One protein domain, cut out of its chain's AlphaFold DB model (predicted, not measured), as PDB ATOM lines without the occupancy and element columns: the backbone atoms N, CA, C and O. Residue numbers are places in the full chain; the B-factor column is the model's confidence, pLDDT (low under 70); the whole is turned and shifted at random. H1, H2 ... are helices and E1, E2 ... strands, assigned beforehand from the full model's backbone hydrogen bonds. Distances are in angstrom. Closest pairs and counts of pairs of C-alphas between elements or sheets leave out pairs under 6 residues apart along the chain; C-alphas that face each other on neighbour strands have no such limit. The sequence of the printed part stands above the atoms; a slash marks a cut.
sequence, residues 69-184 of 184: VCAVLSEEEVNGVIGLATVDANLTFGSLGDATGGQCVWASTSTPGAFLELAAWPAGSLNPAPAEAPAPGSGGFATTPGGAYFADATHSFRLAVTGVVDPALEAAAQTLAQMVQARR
ATOM      1  N   VAL A  69     319.047 312.063 258.190       88.31
ATOM      2  CA  VAL A  69     319.128 313.454 257.735       88.31
ATOM      3  C   VAL A  69     320.577 313.875 257.469       88.31
ATOM      4  O   VAL A  69     320.830 314.546 256.474       88.31
ATOM      5  N   CYS A  70     321.556 313.421 258.265       87.75
ATOM      6  CA  CYS A  70     322.971 313.657 257.951       87.75
ATOM      7  C   CYS A  70     323.398 312.899 256.690       87.75
ATOM      8  O   CYS A  70     324.205 313.417 255.930       87.75
ATOM      9  N   ALA A  71     322.813 311.725 256.419       87.81
ATOM     10  CA  ALA A  71     323.099 310.935 255.218       87.81
ATOM     11  C   ALA A  71     322.583 311.574 253.913       87.81
ATOM     12  O   ALA A  71     322.842 311.066 252.821       87.81
ATOM     13  N   VAL A  72     321.852 312.693 253.993       88.88
ATOM     14  CA  VAL A  72     321.464 313.479 252.815       88.88
ATOM     15  C   VAL A  72     322.682 314.083 252.114       88.88
ATOM     16  O   VAL A  72     322.658 314.224 250.886       88.88
ATOM     17  N   LEU A  73     323.715 314.413 252.887       88.19
ATOM     18  CA  LEU A  73     324.987 314.963 252.445       88.19
ATOM     19  C   LEU A  73     326.101 313.969 252.760       88.19
ATOM     20  O   LEU A  73     326.217 313.509 253.893       88.19
ATOM     21  N   SER A  74     326.924 313.628 251.770       85.25
ATOM     22  CA  SER A  74     328.097 312.800 252.048       85.25
ATOM     23  C   SER A  74     329.143 313.605 252.820       85.25
ATOM     24  O   SER A  74     329.201 314.836 252.730       85.25
ATOM     25  N   GLU A  75     329.992 312.917 253.578       80.06
ATOM     26  CA  GLU A  75     331.078 313.573 254.305       80.06
ATOM     27  C   GLU A  75     332.025 314.299 253.340       80.06
ATOM     28  O   GLU A  75     332.446 315.415 253.613       80.06
ATOM     29  N   GLU A  76     332.293 313.735 252.162       82.31
ATOM     30  CA  GLU A  76     333.122 314.370 251.134       82.31
ATOM     31  C   GLU A  76     332.505 315.668 250.604       82.31
ATOM     32  O   GLU A  76     333.226 316.637 250.362       82.31
ATOM     33  N   GLU A  77     331.183 315.709 250.436       86.88
ATOM     34  CA  GLU A  77     330.473 316.912 249.998       86.88
ATOM     35  C   GLU A  77     330.532 318.017 251.050       86.88
ATOM     36  O   GLU A  77     330.758 319.181 250.720       86.88
ATOM     37  N   VAL A  78     330.376 317.645 252.320       83.81
ATOM     38  CA  VAL A  78     330.510 318.569 253.445       83.81
ATOM     39  C   VAL A  78     331.955 319.065 253.546       83.81
ATOM     40  O   VAL A  78     332.191 320.273 253.562       83.81
ATOM     41  N   ASN A  79     332.937 318.163 253.517       80.69
ATOM     42  CA  ASN A  79     334.363 318.489 253.592       80.69
ATOM     43  C   ASN A  79     334.811 319.367 252.411       80.69
ATOM     44  O   ASN A  79     335.684 320.222 252.569       80.69
ATOM     45  N   GLY A  80     334.205 319.194 251.233       76.81
ATOM     46  CA  GLY A  80     334.430 320.048 250.067       76.81
ATOM     47  C   GLY A  80     333.950 321.492 250.255       76.81
ATOM     48  O   GLY A  80     334.453 322.386 249.577       76.81
ATOM     49  N   VAL A  81     333.015 321.729 251.182       75.56
ATOM     50  CA  VAL A  81     332.431 323.043 251.484       75.56
ATOM     51  C   VAL A  81     333.081 323.706 252.704       75.56
ATOM     52  O   VAL A  81     333.477 324.865 252.610       75.56
ATOM     53  N   ILE A  82     333.223 322.999 253.832       71.81
ATOM     54  CA  ILE A  82     333.775 323.561 255.087       71.81
ATOM     55  C   ILE A  82     335.265 323.258 255.338       71.81
ATOM     56  O   ILE A  82     335.860 323.858 256.238       71.81
ATOM     57  N   GLY A  83     335.896 322.408 254.517       66.00
ATOM     58  CA  GLY A  83     337.320 322.051 254.584       66.00
ATOM     59  C   GLY A  83     337.590 320.639 255.130       66.00
ATOM     60  O   GLY A  83     336.776 320.071 255.848       66.00
ATOM     61  N   LEU A  84     338.766 320.082 254.795       54.38
ATOM     62  CA  LEU A  84     339.210 318.677 254.980       54.38
ATOM     63  C   LEU A  84     339.366 318.160 256.432       54.38
ATOM     64  O   LEU A  84     340.057 317.174 256.675       54.38
ATOM     65  N   ALA A  85     338.725 318.785 257.407       48.94
ATOM     66  CA  ALA A  85     338.601 318.243 258.751       48.94
ATOM     67  C   ALA A  85     337.228 318.643 259.271       48.94
ATOM     68  O   ALA A  85     336.962 319.832 259.469       48.94
ATOM     69  N   THR A  86     336.340 317.672 259.447       56.47
ATOM     70  CA  THR A  86     334.974 317.949 259.872       56.47
ATOM     71  C   THR A  86     334.536 316.952 260.931       56.47
ATOM     72  O   THR A  86     334.892 315.781 260.882       56.47
ATOM     73  N   VAL A  87     333.720 317.462 261.855       51.84
ATOM     74  CA  VAL A  87     333.078 316.781 262.986       51.84
ATOM     75  C   VAL A  87     333.954 316.692 264.244       51.84
ATOM     76  O   VAL A  87     334.473 315.639 264.591       51.84
ATOM     77  N   ASP A  88     334.041 317.791 265.001       42.94
ATOM     78  CA  ASP A  88     334.255 317.670 266.459       42.94
ATOM     79  C   ASP A  88     332.967 317.103 267.112       42.94
ATOM     80  O   ASP A  88     333.009 316.242 267.988       42.94
ATOM     81  N   ALA A  89     331.794 317.491 266.578       51.56
ATOM     82  CA  ALA A  89     330.484 316.895 266.851       51.56
ATOM     83  C   ALA A  89     329.500 317.165 265.697       51.56
ATOM     84  O   ALA A  89     329.520 318.244 265.104       51.56
ATOM     85  N   ASN A  90     328.616 316.208 265.402       57.16
ATOM     86  CA  ASN A  90     327.389 316.437 264.646       57.16
ATOM     87  C   ASN A  90     326.217 316.432 265.633       57.16
ATOM     88  O   ASN A  90     326.025 315.485 266.394       57.16
ATOM     89  N   LEU A  91     325.430 317.504 265.645       64.62
ATOM     90  CA  LEU A  91     324.190 317.528 266.413       64.62
ATOM     91  C   LEU A  91     323.066 317.086 265.494       64.62
ATOM     92  O   LEU A  91     322.880 317.656 264.418       64.62
ATOM     93  N   THR A  92     322.349 316.054 265.925       69.31
ATOM     94  CA  THR A  92     321.180 315.549 265.219       69.31
ATOM     95  C   THR A  92     319.945 315.632 266.080       69.31
ATOM     96  O   THR A  92     319.932 315.210 267.237       69.31
ATOM     97  N   PHE A  93     318.900 316.189 265.486       76.81
ATOM     98  CA  PHE A  93     317.579 316.280 266.078       76.81
ATOM     99  C   PHE A  93     316.601 315.653 265.105       76.81
ATOM    100  O   PHE A  93     316.536 316.080 263.959       76.81
ATOM    101  N   GLY A  94     315.860 314.655 265.567       82.62
ATOM    102  CA  GLY A  94     314.880 313.944 264.756       82.62
ATOM    103  C   GLY A  94     315.470 313.153 263.582       82.62
ATOM    104  O   GLY A  94     316.656 312.807 263.568       82.62
ATOM    105  N   SER A  95     314.619 312.856 262.606       87.44
ATOM    106  CA  SER A  95     314.922 312.045 261.423       87.44
ATOM    107  C   SER A  95     314.078 312.489 260.222       87.44
ATOM    108  O   SER A  95     313.142 313.279 260.373       87.44
ATOM    109  N   LEU A  96     314.360 311.970 259.023       88.88
ATOM    110  CA  LEU A  96     313.478 312.168 257.861       88.88
ATOM    111  C   LEU A  96     312.129 311.448 258.036       88.88
ATOM    112  O   LEU A  96     311.137 311.818 257.416       88.88
ATOM    113  N   GLY A  97     312.072 310.411 258.875       86.81
ATOM    114  CA  GLY A  97     310.833 309.702 259.202       86.81
ATOM    115  C   GLY A  97     309.983 310.377 260.283       86.81
ATOM    116  O   GLY A  97     308.834 309.979 260.491       86.81
ATOM    117  N   ASP A  98     310.521 311.379 260.980       87.31
ATOM    118  CA  ASP A  98     309.863 311.983 262.135       87.31
ATOM    119  C   ASP A  98     308.829 313.026 261.712       87.31
ATOM    120  O   ASP A  98     309.088 313.896 260.886       87.31
ATOM    121  N   ALA A  99     307.665 313.026 262.368       86.25
ATOM    122  CA  ALA A  99     306.575 313.963 262.074       86.25
ATOM    123  C   ALA A  99     306.922 315.447 262.326       86.25
ATOM    124  O   ALA A  99     306.160 316.329 261.935       86.25
ATOM    125  N   THR A 100     308.033 315.722 263.012       86.75
ATOM    126  CA  THR A 100     308.576 317.067 263.256       86.75
ATOM    127  C   THR A 100     309.748 317.423 262.339       86.75
ATOM    128  O   THR A 100     310.227 318.558 262.399       86.75
ATOM    129  N   GLY A 101     310.202 316.482 261.507       90.38
ATOM    130  CA  GLY A 101     311.387 316.618 260.672       90.38
ATOM    131  C   GLY A 101     312.703 316.332 261.392       90.38
ATOM    132  O   GLY A 101     312.721 315.865 262.535       90.38
ATOM    133  N   GLY A 102     313.797 316.636 260.693       92.19
ATOM    134  CA  GLY A 102     315.159 316.330 261.116       92.19
ATOM    135  C   GLY A 102     316.132 317.487 260.892       92.19
ATOM    136  O   GLY A 102     315.909 318.343 260.037       92.19
ATOM    137  N   GLN A 103     317.234 317.507 261.636       91.88
ATOM    138  CA  GLN A 103     318.309 318.487 261.487       91.88
ATOM    139  C   GLN A 103     319.678 317.830 261.688       91.88
ATOM    140  O   GLN A 103     319.837 317.028 262.604       91.88
ATOM    141  N   CYS A 104     320.655 318.198 260.858       90.75
ATOM    142  CA  CYS A 104     322.071 317.870 261.008       90.75
ATOM    143  C   CYS A 104     322.911 319.153 260.968       90.75
ATOM    144  O   CYS A 104     322.673 320.025 260.131       90.75
ATOM    145  N   VAL A 105     323.895 319.264 261.861       89.44
ATOM    146  CA  VAL A 105     324.782 320.432 261.971       89.44
ATOM    147  C   VAL A 105     326.243 319.993 261.922       89.44
ATOM    148  O   VAL A 105     326.630 319.086 262.658       89.44
ATOM    149  N   TRP A 106     327.058 320.682 261.123       87.88
ATOM    150  CA  TRP A 106     328.506 320.498 261.022       87.88
ATOM    151  C   TRP A 106     329.236 321.803 261.351       87.88
ATOM    152  O   TRP A 106     328.945 322.846 260.771       87.88
ATOM    153  N   ALA A 107     330.206 321.759 262.263       84.44
ATOM    154  CA  ALA A 107     331.034 322.920 262.588       84.44
ATOM    155  C   ALA A 107     332.163 323.115 261.561       84.44
ATOM    156  O   ALA A 107     332.841 322.154 261.192       84.44
ATOM    157  N   SER A 108     332.391 324.363 261.143       79.06
ATOM    158  CA  SER A 108     333.508 324.726 260.271       79.06
ATOM    159  C   SER A 108     334.813 324.839 261.059       79.06
ATOM    160  O   SER A 108     334.886 325.513 262.089       79.06
ATOM    161  N   THR A 109     335.868 324.206 260.547       73.88
ATOM    162  CA  THR A 109     337.237 324.336 261.072       73.88
ATOM    163  C   THR A 109     338.008 325.477 260.410       73.88
ATOM    164  O   THR A 109     338.908 326.048 261.024       73.88
ATOM    165  N   SER A 110     337.640 325.839 259.178       74.31
ATOM    166  CA  SER A 110     338.223 326.959 258.429       74.31
ATOM    167  C   SER A 110     337.737 328.319 258.941       74.31
ATOM    168  O   SER A 110     338.511 329.277 258.957       74.31
ATOM    169  N   THR A 111     336.502 328.368 259.447       82.56
ATOM    170  CA  THR A 111     335.887 329.571 260.016       82.56
ATOM    171  C   THR A 111     335.285 329.241 261.386       82.56
ATOM    172  O   THR A 111     334.112 328.869 261.476       82.56
ATOM    173  N   PRO A 112     336.068 329.360 262.480       83.88
ATOM    174  CA  PRO A 112     335.597 329.038 263.824       83.88
ATOM    175  C   PRO A 112     334.326 329.807 264.198       83.88
ATOM    176  O   PRO A 112     334.282 331.036 264.131       83.88
ATOM    177  N   GLY A 113     333.297 329.074 264.623       84.50
ATOM    178  CA  GLY A 113     331.989 329.631 264.979       84.50
ATOM    179  C   GLY A 113     330.989 329.721 263.822       84.50
ATOM    180  O   GLY A 113     329.861 330.152 264.058       84.50
ATOM    181  N   ALA A 114     331.365 329.313 262.607       87.38
ATOM    182  CA  ALA A 114     330.425 329.060 261.517       87.38
ATOM    183  C   ALA A 114     329.994 327.585 261.507       87.38
ATOM    184  O   ALA A 114     330.804 326.684 261.746       87.38
ATOM    185  N   PHE A 115     328.724 327.335 261.199       87.81
ATOM    186  CA  PHE A 115     328.145 325.996 261.131       87.81
ATOM    187  C   PHE A 115     327.402 325.816 259.813       87.81
ATOM    188  O   PHE A 115     326.628 326.685 259.432       87.81
ATOM    189  N   LEU A 116     327.601 324.688 259.137       90.38
ATOM    190  CA  LEU A 116     326.725 324.249 258.058       90.38
ATOM    191  C   LEU A 116     325.569 323.464 258.672       90.38
ATOM    192  O   LEU A 116     325.784 322.544 259.456       90.38
ATOM    193  N   GLU A 117     324.345 323.808 258.313       92.06
ATOM    194  CA  GLU A 117     323.143 323.200 258.861       92.06
ATOM    195  C   GLU A 117     322.228 322.721 257.740       92.06
ATOM    196  O   GLU A 117     321.834 323.503 256.873       92.06
ATOM    197  N   LEU A 118     321.840 321.449 257.813       93.94
ATOM    198  CA  LEU A 118     320.772 320.866 257.020       93.94
ATOM    199  C   LEU A 118     319.552 320.625 257.908       93.94
ATOM    200  O   LEU A 118     319.635 319.869 258.870       93.94
ATOM    201  N   ALA A 119     318.411 321.202 257.553       94.88
ATOM    202  CA  ALA A 119     317.122 320.911 258.172       94.88
ATOM    203  C   ALA A 119     316.149 320.354 257.129       94.88
ATOM    204  O   ALA A 119     316.200 320.749 255.963       94.88
ATOM    205  N   ALA A 120     315.267 319.452 257.547       95.62
ATOM    206  CA  ALA A 120     314.274 318.792 256.712       95.62
ATOM    207  C   ALA A 120     312.910 318.798 257.406       95.62
ATOM    208  O   ALA A 120     312.815 318.480 258.589       95.62
ATOM    209  N   TRP A 121     311.853 319.101 256.658       96.50
ATOM    210  CA  TRP A 121     310.473 319.103 257.131       96.50
ATOM    211  C   TRP A 121     309.605 318.256 256.201       96.50
ATOM    212  O   TRP A 121     309.513 318.582 255.012       96.50
ATOM    213  N   PRO A 122     308.954 317.191 256.697       95.12
ATOM    214  CA  PRO A 122     308.065 316.381 255.875       95.12
ATOM    215  C   PRO A 122     306.785 317.139 255.510       95.12
ATOM    216  O   PRO A 122     306.360 318.084 256.186       95.12
ATOM    217  N   ALA A 123     306.117 316.690 254.451       92.56
ATOM    218  CA  ALA A 123     304.786 317.168 254.096       92.56
ATOM    219  C   ALA A 123     303.796 317.007 255.262       92.56
ATOM    220  O   ALA A 123     303.642 315.924 255.822       92.56
ATOM    221  N   GLY A 124     303.107 318.095 255.621       88.56
ATOM    222  CA  GLY A 124     302.154 318.093 256.737       88.56
ATOM    223  C   GLY A 124     302.798 317.973 258.123       88.56
ATOM    224  O   GLY A 124     302.102 317.610 259.069       88.56
ATOM    225  N   SER A 125     304.099 318.267 258.242       87.56
ATOM    226  CA  SER A 125     304.841 318.272 259.509       87.56
ATOM    227  C   SER A 125     304.119 319.043 260.622       87.56
ATOM    228  O   SER A 125     303.560 320.118 260.393       87.56
ATOM    229  N   LEU A 126     304.212 318.531 261.855       89.25
ATOM    230  CA  LEU A 126     303.763 319.226 263.073       89.25
ATOM    231  C   LEU A 126     304.607 320.473 263.374       89.25
ATOM    232  O   LEU A 126     304.149 321.388 264.057       89.25
ATOM    233  N   ASN A 127     305.833 320.499 262.855       89.06
ATOM    234  CA  ASN A 127     306.710 321.657 262.826       89.06
ATOM    235  C   ASN A 127     306.832 322.111 261.362       89.06
ATOM    236  O   ASN A 127     307.630 321.528 260.625       89.06
ATOM    237  N   PRO A 128     305.996 323.045 260.884       89.31
ATOM    238  CA  PRO A 128     305.982 323.406 259.473       89.31
ATOM    239  C   PRO A 128     307.295 324.074 259.050       89.31
ATOM    240  O   PRO A 128     307.924 324.790 259.830       89.31
ATOM    241  N   ALA A 129     307.680 323.865 257.788       93.38
ATOM    242  CA  ALA A 129     308.804 324.574 257.191       93.38
ATOM    243  C   ALA A 129     308.559 326.100 257.192       93.38
ATOM    244  O   ALA A 129     307.400 326.535 257.165       93.38
ATOM    245  N   PRO A 130     309.626 326.923 257.181       92.69
ATOM    246  CA  PRO A 130     309.508 328.362 256.958       92.69
ATOM    247  C   PRO A 130     308.723 328.682 255.681       92.69
ATOM    248  O   PRO A 130     308.751 327.916 254.719       92.69
ATOM    249  N   ALA A 131     308.039 329.828 255.652       92.31
ATOM    250  CA  ALA A 131     307.147 330.193 254.549       92.31
ATOM    251  C   ALA A 131     307.877 330.366 253.205       92.31
ATOM    252  O   ALA A 131     307.268 330.240 252.146       92.31
ATOM    253  N   GLU A 132     309.175 330.661 253.250       91.44
ATOM    254  CA  GLU A 132     310.033 330.828 252.078       91.44
ATOM    255  C   GLU A 132     310.478 329.486 251.480       91.44
ATOM    256  O   GLU A 132     310.965 329.447 250.348       91.44
ATOM    257  N   ALA A 133     310.329 328.385 252.225       95.06
ATOM    258  CA  ALA A 133     310.725 327.069 251.760       95.06
ATOM    259  C   ALA A 133     309.754 326.569 250.675       95.06
ATOM    260  O   ALA A 133     308.534 326.590 250.874       95.06
ATOM    261  N   PRO A 134     310.257 326.065 249.534       96.38
ATOM    262  CA  PRO A 134     309.419 325.406 248.546       96.38
ATOM    263  C   PRO A 134     308.648 324.245 249.174       96.38
ATOM    264  O   PRO A 134     309.197 323.486 249.974       96.38
ATOM    265  N   ALA A 135     307.374 324.096 248.811       94.81
ATOM    266  CA  ALA A 135     306.540 323.029 249.350       94.81
ATOM    267  C   ALA A 135     307.045 321.643 248.902       94.81
ATOM    268  O   ALA A 135     307.528 321.514 247.769       94.81
ATOM    269  N   PRO A 136     306.878 320.591 249.721       95.25
ATOM    270  CA  PRO A 136     307.148 319.220 249.298       95.25
ATOM    271  C   PRO A 136     306.391 318.864 248.013       95.25
ATOM    272  O   PRO A 136     305.240 319.261 247.827       95.25
ATOM    273  N   GLY A 137     307.043 318.141 247.106       93.88
ATOM    274  CA  GLY A 137     306.512 317.776 245.791       93.88
ATOM    275  C   GLY A 137     306.678 318.844 244.711       93.88
ATOM    276  O   GLY A 137     306.430 318.557 243.542       93.88
ATOM    277  N   SER A 138     307.106 320.061 245.059       93.88
ATOM    278  CA  SER A 138     307.256 321.143 244.074       93.88
ATOM    279  C   SER A 138     308.528 321.043 243.231       93.88
ATOM    280  O   SER A 138     308.580 321.636 242.155       93.88
ATOM    281  N   GLY A 139     309.566 320.361 243.732       90.81
ATOM    282  CA  GLY A 139     310.907 320.405 243.143       90.81
ATOM    283  C   GLY A 139     311.510 321.816 243.125       90.81
ATOM    284  O   GLY A 139     312.414 322.080 242.338       90.81
ATOM    285  N   GLY A 140     310.982 322.753 243.921       94.44
ATOM    286  CA  GLY A 140     311.402 324.152 243.909       94.44
ATOM    287  C   GLY A 140     312.740 324.387 244.608       94.44
ATOM    288  O   GLY A 140     313.160 323.603 245.458       94.44
ATOM    289  N   PHE A 141     313.377 325.508 244.266       96.19
ATOM    290  CA  PHE A 141     314.620 326.001 244.859       96.19
ATOM    291  C   PHE A 141     314.491 327.496 245.148       96.19
ATOM    292  O   PHE A 141     313.989 328.242 244.305       96.19
ATOM    293  N   ALA A 142     314.969 327.944 246.304       95.31
ATOM    294  CA  ALA A 142     314.990 329.350 246.682       95.31
ATOM    295  C   ALA A 142     316.309 329.685 247.381       95.31
ATOM    296  O   ALA A 142     316.640 329.106 248.412       95.31
ATOM    297  N   THR A 143     317.067 330.637 246.840       93.62
ATOM    298  CA  THR A 143     318.262 331.156 247.512       93.62
ATOM    299  C   THR A 143     317.881 332.145 248.605       93.62
ATOM    300  O   THR A 143     316.905 332.886 248.494       93.62
ATOM    301  N   THR A 144     318.689 332.183 249.657       90.44
ATOM    302  CA  THR A 144     318.551 333.126 250.767       90.44
ATOM    303  C   THR A 144     319.920 333.636 251.203       90.44
ATOM    304  O   THR A 144     320.929 332.971 250.951       90.44
ATOM    305  N   PRO A 145     319.993 334.799 251.870       86.44
ATOM    306  CA  PRO A 145     321.186 335.152 252.631       86.44
ATOM    307  C   PRO A 145     321.503 334.015 253.612       86.44
ATOM    308  O   PRO A 145     320.606 333.573 254.329       86.44
ATOM    309  N   GLY A 146     322.732 333.498 253.601       85.88
ATOM    310  CA  GLY A 146     323.108 332.347 254.428       85.88
ATOM    311  C   GLY A 146     323.002 330.975 253.759       85.88
ATOM    312  O   GLY A 146     323.623 330.038 254.245       85.88
ATOM    313  N   GLY A 147     322.260 330.794 252.659       92.31
ATOM    314  CA  GLY A 147     322.089 329.455 252.075       92.31
ATOM    315  C   GLY A 147     320.940 329.327 251.082       92.31
ATOM    316  O   GLY A 147     320.667 330.242 250.304       92.31
ATOM    317  N   ALA A 148     320.250 328.191 251.091       96.38
ATOM    318  CA  ALA A 148     319.107 327.945 250.221       96.38
ATOM    319  C   ALA A 148     318.080 326.984 250.832       96.38
ATOM    320  O   ALA A 148     318.401 326.115 251.644       96.38
ATOM    321  N   TYR A 149     316.844 327.121 250.365       97.38
ATOM    322  CA  TYR A 149     315.783 326.144 250.531       97.38
ATOM    323  C   TYR A 149     315.569 325.367 249.238       97.38
ATOM    324  O   TYR A 149     315.690 325.910 248.138       97.38
ATOM    325  N   PHE A 150     315.192 324.104 249.367       97.00
ATOM    326  CA  PHE A 150     314.812 323.258 248.242       97.00
ATOM    327  C   PHE A 150     313.774 322.230 248.679       97.00
ATOM    328  O   PHE A 150     313.559 322.045 249.872       97.00
ATOM    329  N   ALA A 151     313.110 321.572 247.736       96.56
ATOM    330  CA  ALA A 151     312.158 320.512 248.047       96.56
ATOM    331  C   ALA A 151     312.371 319.282 247.171       96.56
ATOM    332  O   ALA A 151     312.664 319.414 245.983       96.56
ATOM    333  N   ASP A 152     312.163 318.108 247.765       94.69
ATOM    334  CA  ASP A 152     311.977 316.848 247.042       94.69
ATOM    335  C   ASP A 152     310.491 316.454 247.030       94.69
ATOM    336  O   ASP A 152     309.625 317.252 247.394       94.69
ATOM    337  N   ALA A 153     310.168 315.232 246.601       94.06
ATOM    338  CA  ALA A 153     308.793 314.729 246.531       94.06
ATOM    339  C   ALA A 153     308.022 314.754 247.871       94.06
ATOM    340  O   ALA A 153     306.792 314.773 247.880       94.06
ATOM    341  N   THR A 154     308.730 314.726 248.996       94.38
ATOM    342  CA  THR A 154     308.195 314.423 250.332       94.38
ATOM    343  C   THR A 154     308.589 315.433 251.405       94.38
ATOM    344  O   THR A 154     307.880 315.548 252.406       94.38
ATOM    345  N   HIS A 155     309.653 316.203 251.181       96.06
ATOM    346  CA  HIS A 155     310.235 317.111 252.156       96.06
ATOM    347  C   HIS A 155     310.556 318.483 251.565       96.06
ATOM    348  O   HIS A 155     310.900 318.623 250.391       96.06
ATOM    349  N   SER A 156     310.508 319.484 252.436       97.06
ATOM    350  CA  SER A 156     311.200 320.758 252.267       97.06
ATOM    351  C   SER A 156     312.507 320.697 253.044       97.06
ATOM    352  O   SER A 156     312.546 320.157 254.148       97.06
ATOM    353  N   PHE A 157     313.557 321.298 252.510       97.00
ATOM    354  CA  PHE A 157     314.877 321.337 253.118       97.00
ATOM    355  C   PHE A 157     315.396 322.761 253.205       97.00
ATOM    356  O   PHE A 157     315.079 323.606 252.367       97.00
ATOM    357  N   ARG A 158     316.257 322.994 254.191       96.50
ATOM    358  CA  ARG A 158     317.135 324.158 254.276       96.50
ATOM    359  C   ARG A 158     318.564 323.677 254.380       96.50
ATOM    360  O   ARG A 158     318.857 322.898 255.277       96.50
ATOM    361  N   LEU A 159     319.441 324.206 253.539       95.44
ATOM    362  CA  LEU A 159     320.880 324.113 253.733       95.44
ATOM    363  C   LEU A 159     321.438 325.524 253.894       95.44
ATOM    364  O   LEU A 159     321.342 326.332 252.969       95.44
ATOM    365  N   ALA A 160     321.971 325.838 255.072       93.81
ATOM    366  CA  ALA A 160     322.417 327.188 255.396       93.81
ATOM    367  C   ALA A 160     323.639 327.207 256.314       93.81
ATOM    368  O   ALA A 160     323.888 326.270 257.065       93.81
ATOM    369  N   VAL A 161     324.370 328.313 256.259       92.12
ATOM    370  CA  VAL A 161     325.414 328.676 257.207       92.12
ATOM    371  C   VAL A 161     324.781 329.444 258.360       92.12
ATOM    372  O   VAL A 161     324.025 330.393 258.149       92.12
ATOM    373  N   THR A 162     325.091 329.045 259.587       90.44
ATOM    374  CA  THR A 162     324.662 329.725 260.811       90.44
ATOM    375  C   THR A 162     325.862 330.086 261.686       90.44
ATOM    376  O   THR A 162     326.976 329.600 261.486       90.44
ATOM    377  N   GLY A 163     325.653 330.982 262.655       90.12
ATOM    378  CA  GLY A 163     326.724 331.502 263.505       90.12
ATOM    379  C   GLY A 163     327.485 332.649 262.839       90.12
ATOM    380  O   GLY A 163     326.888 333.670 262.495       90.12
ATOM    381  N   VAL A 164     328.806 332.513 262.710       89.88
ATOM    382  CA  VAL A 164     329.659 333.503 262.036       89.88
ATOM    383  C   VAL A 164     329.370 333.511 260.535       89.88
ATOM    384  O   VAL A 164     329.402 332.474 259.880       89.88
ATOM    385  N   VAL A 165     329.110 334.704 259.998       85.88
ATOM    386  CA  VAL A 165     328.823 334.913 258.575       85.88
ATOM    387  C   VAL A 165     330.119 334.879 257.770       85.88
ATOM    388  O   VAL A 165     330.996 335.725 257.958       85.88
ATOM    389  N   ASP A 166     330.202 333.928 256.845       85.25
ATOM    390  CA  ASP A 166     331.291 333.779 255.883       85.25
ATOM    391  C   ASP A 166     330.712 333.699 254.460       85.25
ATOM    392  O   ASP A 166     330.128 332.676 254.093       85.25
ATOM    393  N   PRO A 167     330.875 334.748 253.632       87.69
ATOM    394  CA  PRO A 167     330.294 334.788 252.292       87.69
ATOM    395  C   PRO A 167     330.769 333.665 251.363       87.69
ATOM    396  O   PRO A 167     330.016 333.237 250.486       87.69
ATOM    397  N   ALA A 168     332.009 333.189 251.525       85.94
ATOM    398  CA  ALA A 168     332.520 332.091 250.711       85.94
ATOM    399  C   ALA A 168     331.803 330.788 251.077       85.94
ATOM    400  O   ALA A 168     331.414 330.017 250.196       85.94
ATOM    401  N   LEU A 169     331.568 330.590 252.373       86.12
ATOM    402  CA  LEU A 169     330.861 329.424 252.866       86.12
ATOM    403  C   LEU A 169     329.376 329.439 252.483       86.12
ATOM    404  O   LEU A 169     328.831 328.406 252.100       86.12
ATOM    405  N   GLU A 170     328.728 330.605 252.512       89.38
ATOM    406  CA  GLU A 170     327.337 330.757 252.066       89.38
ATOM    407  C   GLU A 170     327.164 330.401 250.583       89.38
ATOM    408  O   GLU A 170     326.244 329.665 250.217       89.38
ATOM    409  N   ALA A 171     328.070 330.876 249.723       88.38
ATOM    410  CA  ALA A 171     328.052 330.554 248.296       88.38
ATOM    411  C   ALA A 171     328.266 329.049 248.045       88.38
ATOM    412  O   ALA A 171     327.618 328.446 247.181       88.38
ATOM    413  N   ALA A 172     329.145 328.422 248.828       87.62
ATOM    414  CA  ALA A 172     329.375 326.986 248.771       87.62
ATOM    415  C   ALA A 172     328.150 326.188 249.259       87.62
ATOM    416  O   ALA A 172     327.744 325.235 248.594       87.62
ATOM    417  N   ALA A 173     327.487 326.618 250.338       90.38
ATOM    418  CA  ALA A 173     326.244 326.015 250.825       90.38
ATOM    419  C   ALA A 173     325.108 326.106 249.790       90.38
ATOM    420  O   ALA A 173     324.389 325.132 249.573       90.38
ATOM    421  N   GLN A 174     324.975 327.236 249.089       92.31
ATOM    422  CA  GLN A 174     324.009 327.385 247.992       92.31
ATOM    423  C   GLN A 174     324.295 326.425 246.834       92.31
ATOM    424  O   GLN A 174     323.377 325.786 246.321       92.31
ATOM    425  N   THR A 175     325.565 326.293 246.446       90.31
ATOM    426  CA  THR A 175     325.986 325.351 245.399       90.31
ATOM    427  C   THR A 175     325.672 323.914 245.810       90.31
ATOM    428  O   THR A 175     325.089 323.152 245.040       90.31
ATOM    429  N   LEU A 176     325.982 323.555 247.057       91.25
ATOM    430  CA  LEU A 176     325.699 322.235 247.601       91.25
ATOM    431  C   LEU A 176     324.195 321.936 247.640       91.25
ATOM    432  O   LEU A 176     323.783 320.848 247.248       91.25
ATOM    433  N   ALA A 177     323.365 322.912 248.008       93.88
ATOM    434  CA  ALA A 177     321.913 322.759 247.998       93.88
ATOM    435  C   ALA A 177     321.381 322.427 246.594       93.88
ATOM    436  O   ALA A 177     320.515 321.565 246.456       93.88
ATOM    437  N   GLN A 178     321.923 323.058 245.545       92.19
ATOM    438  CA  GLN A 178     321.555 322.751 244.156       92.19
ATOM    439  C   GLN A 178     321.957 321.326 243.767       92.19
ATOM    440  O   GLN A 178     321.171 320.612 243.148       92.19
ATOM    441  N   MET A 179     323.161 320.888 244.155       91.44
ATOM    442  CA  MET A 179     323.617 319.519 243.890       91.44
ATOM    443  C   MET A 179     322.747 318.478 244.598       91.44
ATOM    444  O   MET A 179     322.442 317.440 244.013       91.44
ATOM    445  N   VAL A 180     322.338 318.750 245.841       92.00
ATOM    446  CA  VAL A 180     321.468 317.862 246.628       92.00
ATOM    447  C   VAL A 180     320.074 317.796 246.032       92.00
ATOM    448  O   VAL A 180     319.515 316.712 245.901       92.00
ATOM    449  N   GLN A 181     319.514 318.938 245.649       93.31
ATOM    450  CA  GLN A 181     318.212 318.983 245.006       93.31
ATOM    451  C   GLN A 181     318.217 318.203 243.686       93.31
ATOM    452  O   GLN A 181     317.306 317.429 243.434       93.31
ATOM    453  N   ALA A 182     319.253 318.357 242.856       89.56
ATOM    454  CA  ALA A 182     319.321 317.714 241.544       89.56
ATOM    455  C   ALA A 182     319.340 316.172 241.594       89.56
ATOM    456  O   ALA A 182     319.108 315.527 240.571       89.56
ATOM    457  N   ARG A 183     319.638 315.579 242.758       90.88
ATOM    458  CA  ARG A 183     319.676 314.123 242.967       90.88
ATOM    459  C   ARG A 183     318.465 313.560 243.721       90.88
ATOM    460  O   ARG A 183     318.459 312.355 243.974       90.88
ATOM    461  N   ARG A 184     317.503 314.393 244.125       82.25
ATOM    462  CA  ARG A 184     316.315 313.989 244.897       82.25
ATOM    463  C   ARG A 184     315.028 314.207 244.117       82.25
ATOM    464  O   ARG A 184     314.102 313.396 244.335       82.25
TER     465      ARG A 184
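This is residues 69 to 184 of the 184 residues of an uncharacterized protein of Microbacterium sp (UniProt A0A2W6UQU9). A single twisted sheet of six antiparallel strands has the long helix H2 packed lengthwise on one face, over E6 and E5, while the short helix H1 packs beside H2 and comes near E2 and E3. The printed part has 116 residues, with two named helices and six named strands in the order H1, E1, E2, E3, E4, E5, E6, H2; across the sheet the order is E1, E2, E3, E6, E5, E4. The class is mixed, helices and strands. The whole is compact, with a radius of gyration of the C-alphas of 13.1 A, and only just elongated, spanning 37 by 24 by 23 A.

The longest strands are E3, residues 114 to 122, 26.3 A from first to last C-alpha, and E6, residues 155 to 163, 24.7 A. E2 is residues 102 to 107, 17.3 A, and E1 is residues 90 to 94, 12.8 A. E5 is residues 147 to 151, 14.0 A, and E4 is residues 141 to 144, 10.1 A. H1, residues 75 to 82, is 10.4 A long and begins at C-alpha 75 (331.078, 313.573, 254.305). H2, residues 167 to 181, is 21.2 A long and ends at C-alpha 181 (318.212, 318.983, 245.006).

E3 and E6 are antiparallel neighbours at 162 degrees, with N 117 and O 160 2.8 A apart, within hydrogen-bond range. On the other side of E3, E2 forms a hairpin with it, N 104 to O 118 being 2.8 A, and E1 and E2 form another, N 103 to O 93 being 2.8 A. E5 forms a hairpin with E6, N 157 to O 150 being 2.7 A, and one with E4, N 149 to O 142 being 2.8 A. E1, E2, E3 and E4, E5, E6 are meanders, each strand the antiparallel neighbour of the one before; E3, E4, E5, E6 form a Greek key, a meander whose last strand is the antiparallel neighbour of the strand before it in the chain, E3. With H1 and H2 on one face, the sheet makes two layers. H2 has a height over the sheet of 7.3 A and runs along the strands, at 2 degrees to E5 on the local plane; the closest C-alphas of H2 and E5 are those of Gln 174 and Gly 147, 5.0 A. H1 and H2 touch, closest at the C-alphas of Val 81 and Ala 172, 5.7 A, at a shallow tilt of 30 degrees, opposite ways. In H1 and H2 every O i to N i+4 pair is within hydrogen-bond range.

The C-alphas farthest apart, those of Ser 110 and Gly 124, are 37.2 A apart. The printed part has no cut. The link from E3 to E4, residues 123 to 140, is long. The mean pLDDT of the printed part is 86.6; residues 83 to 92 are under 70.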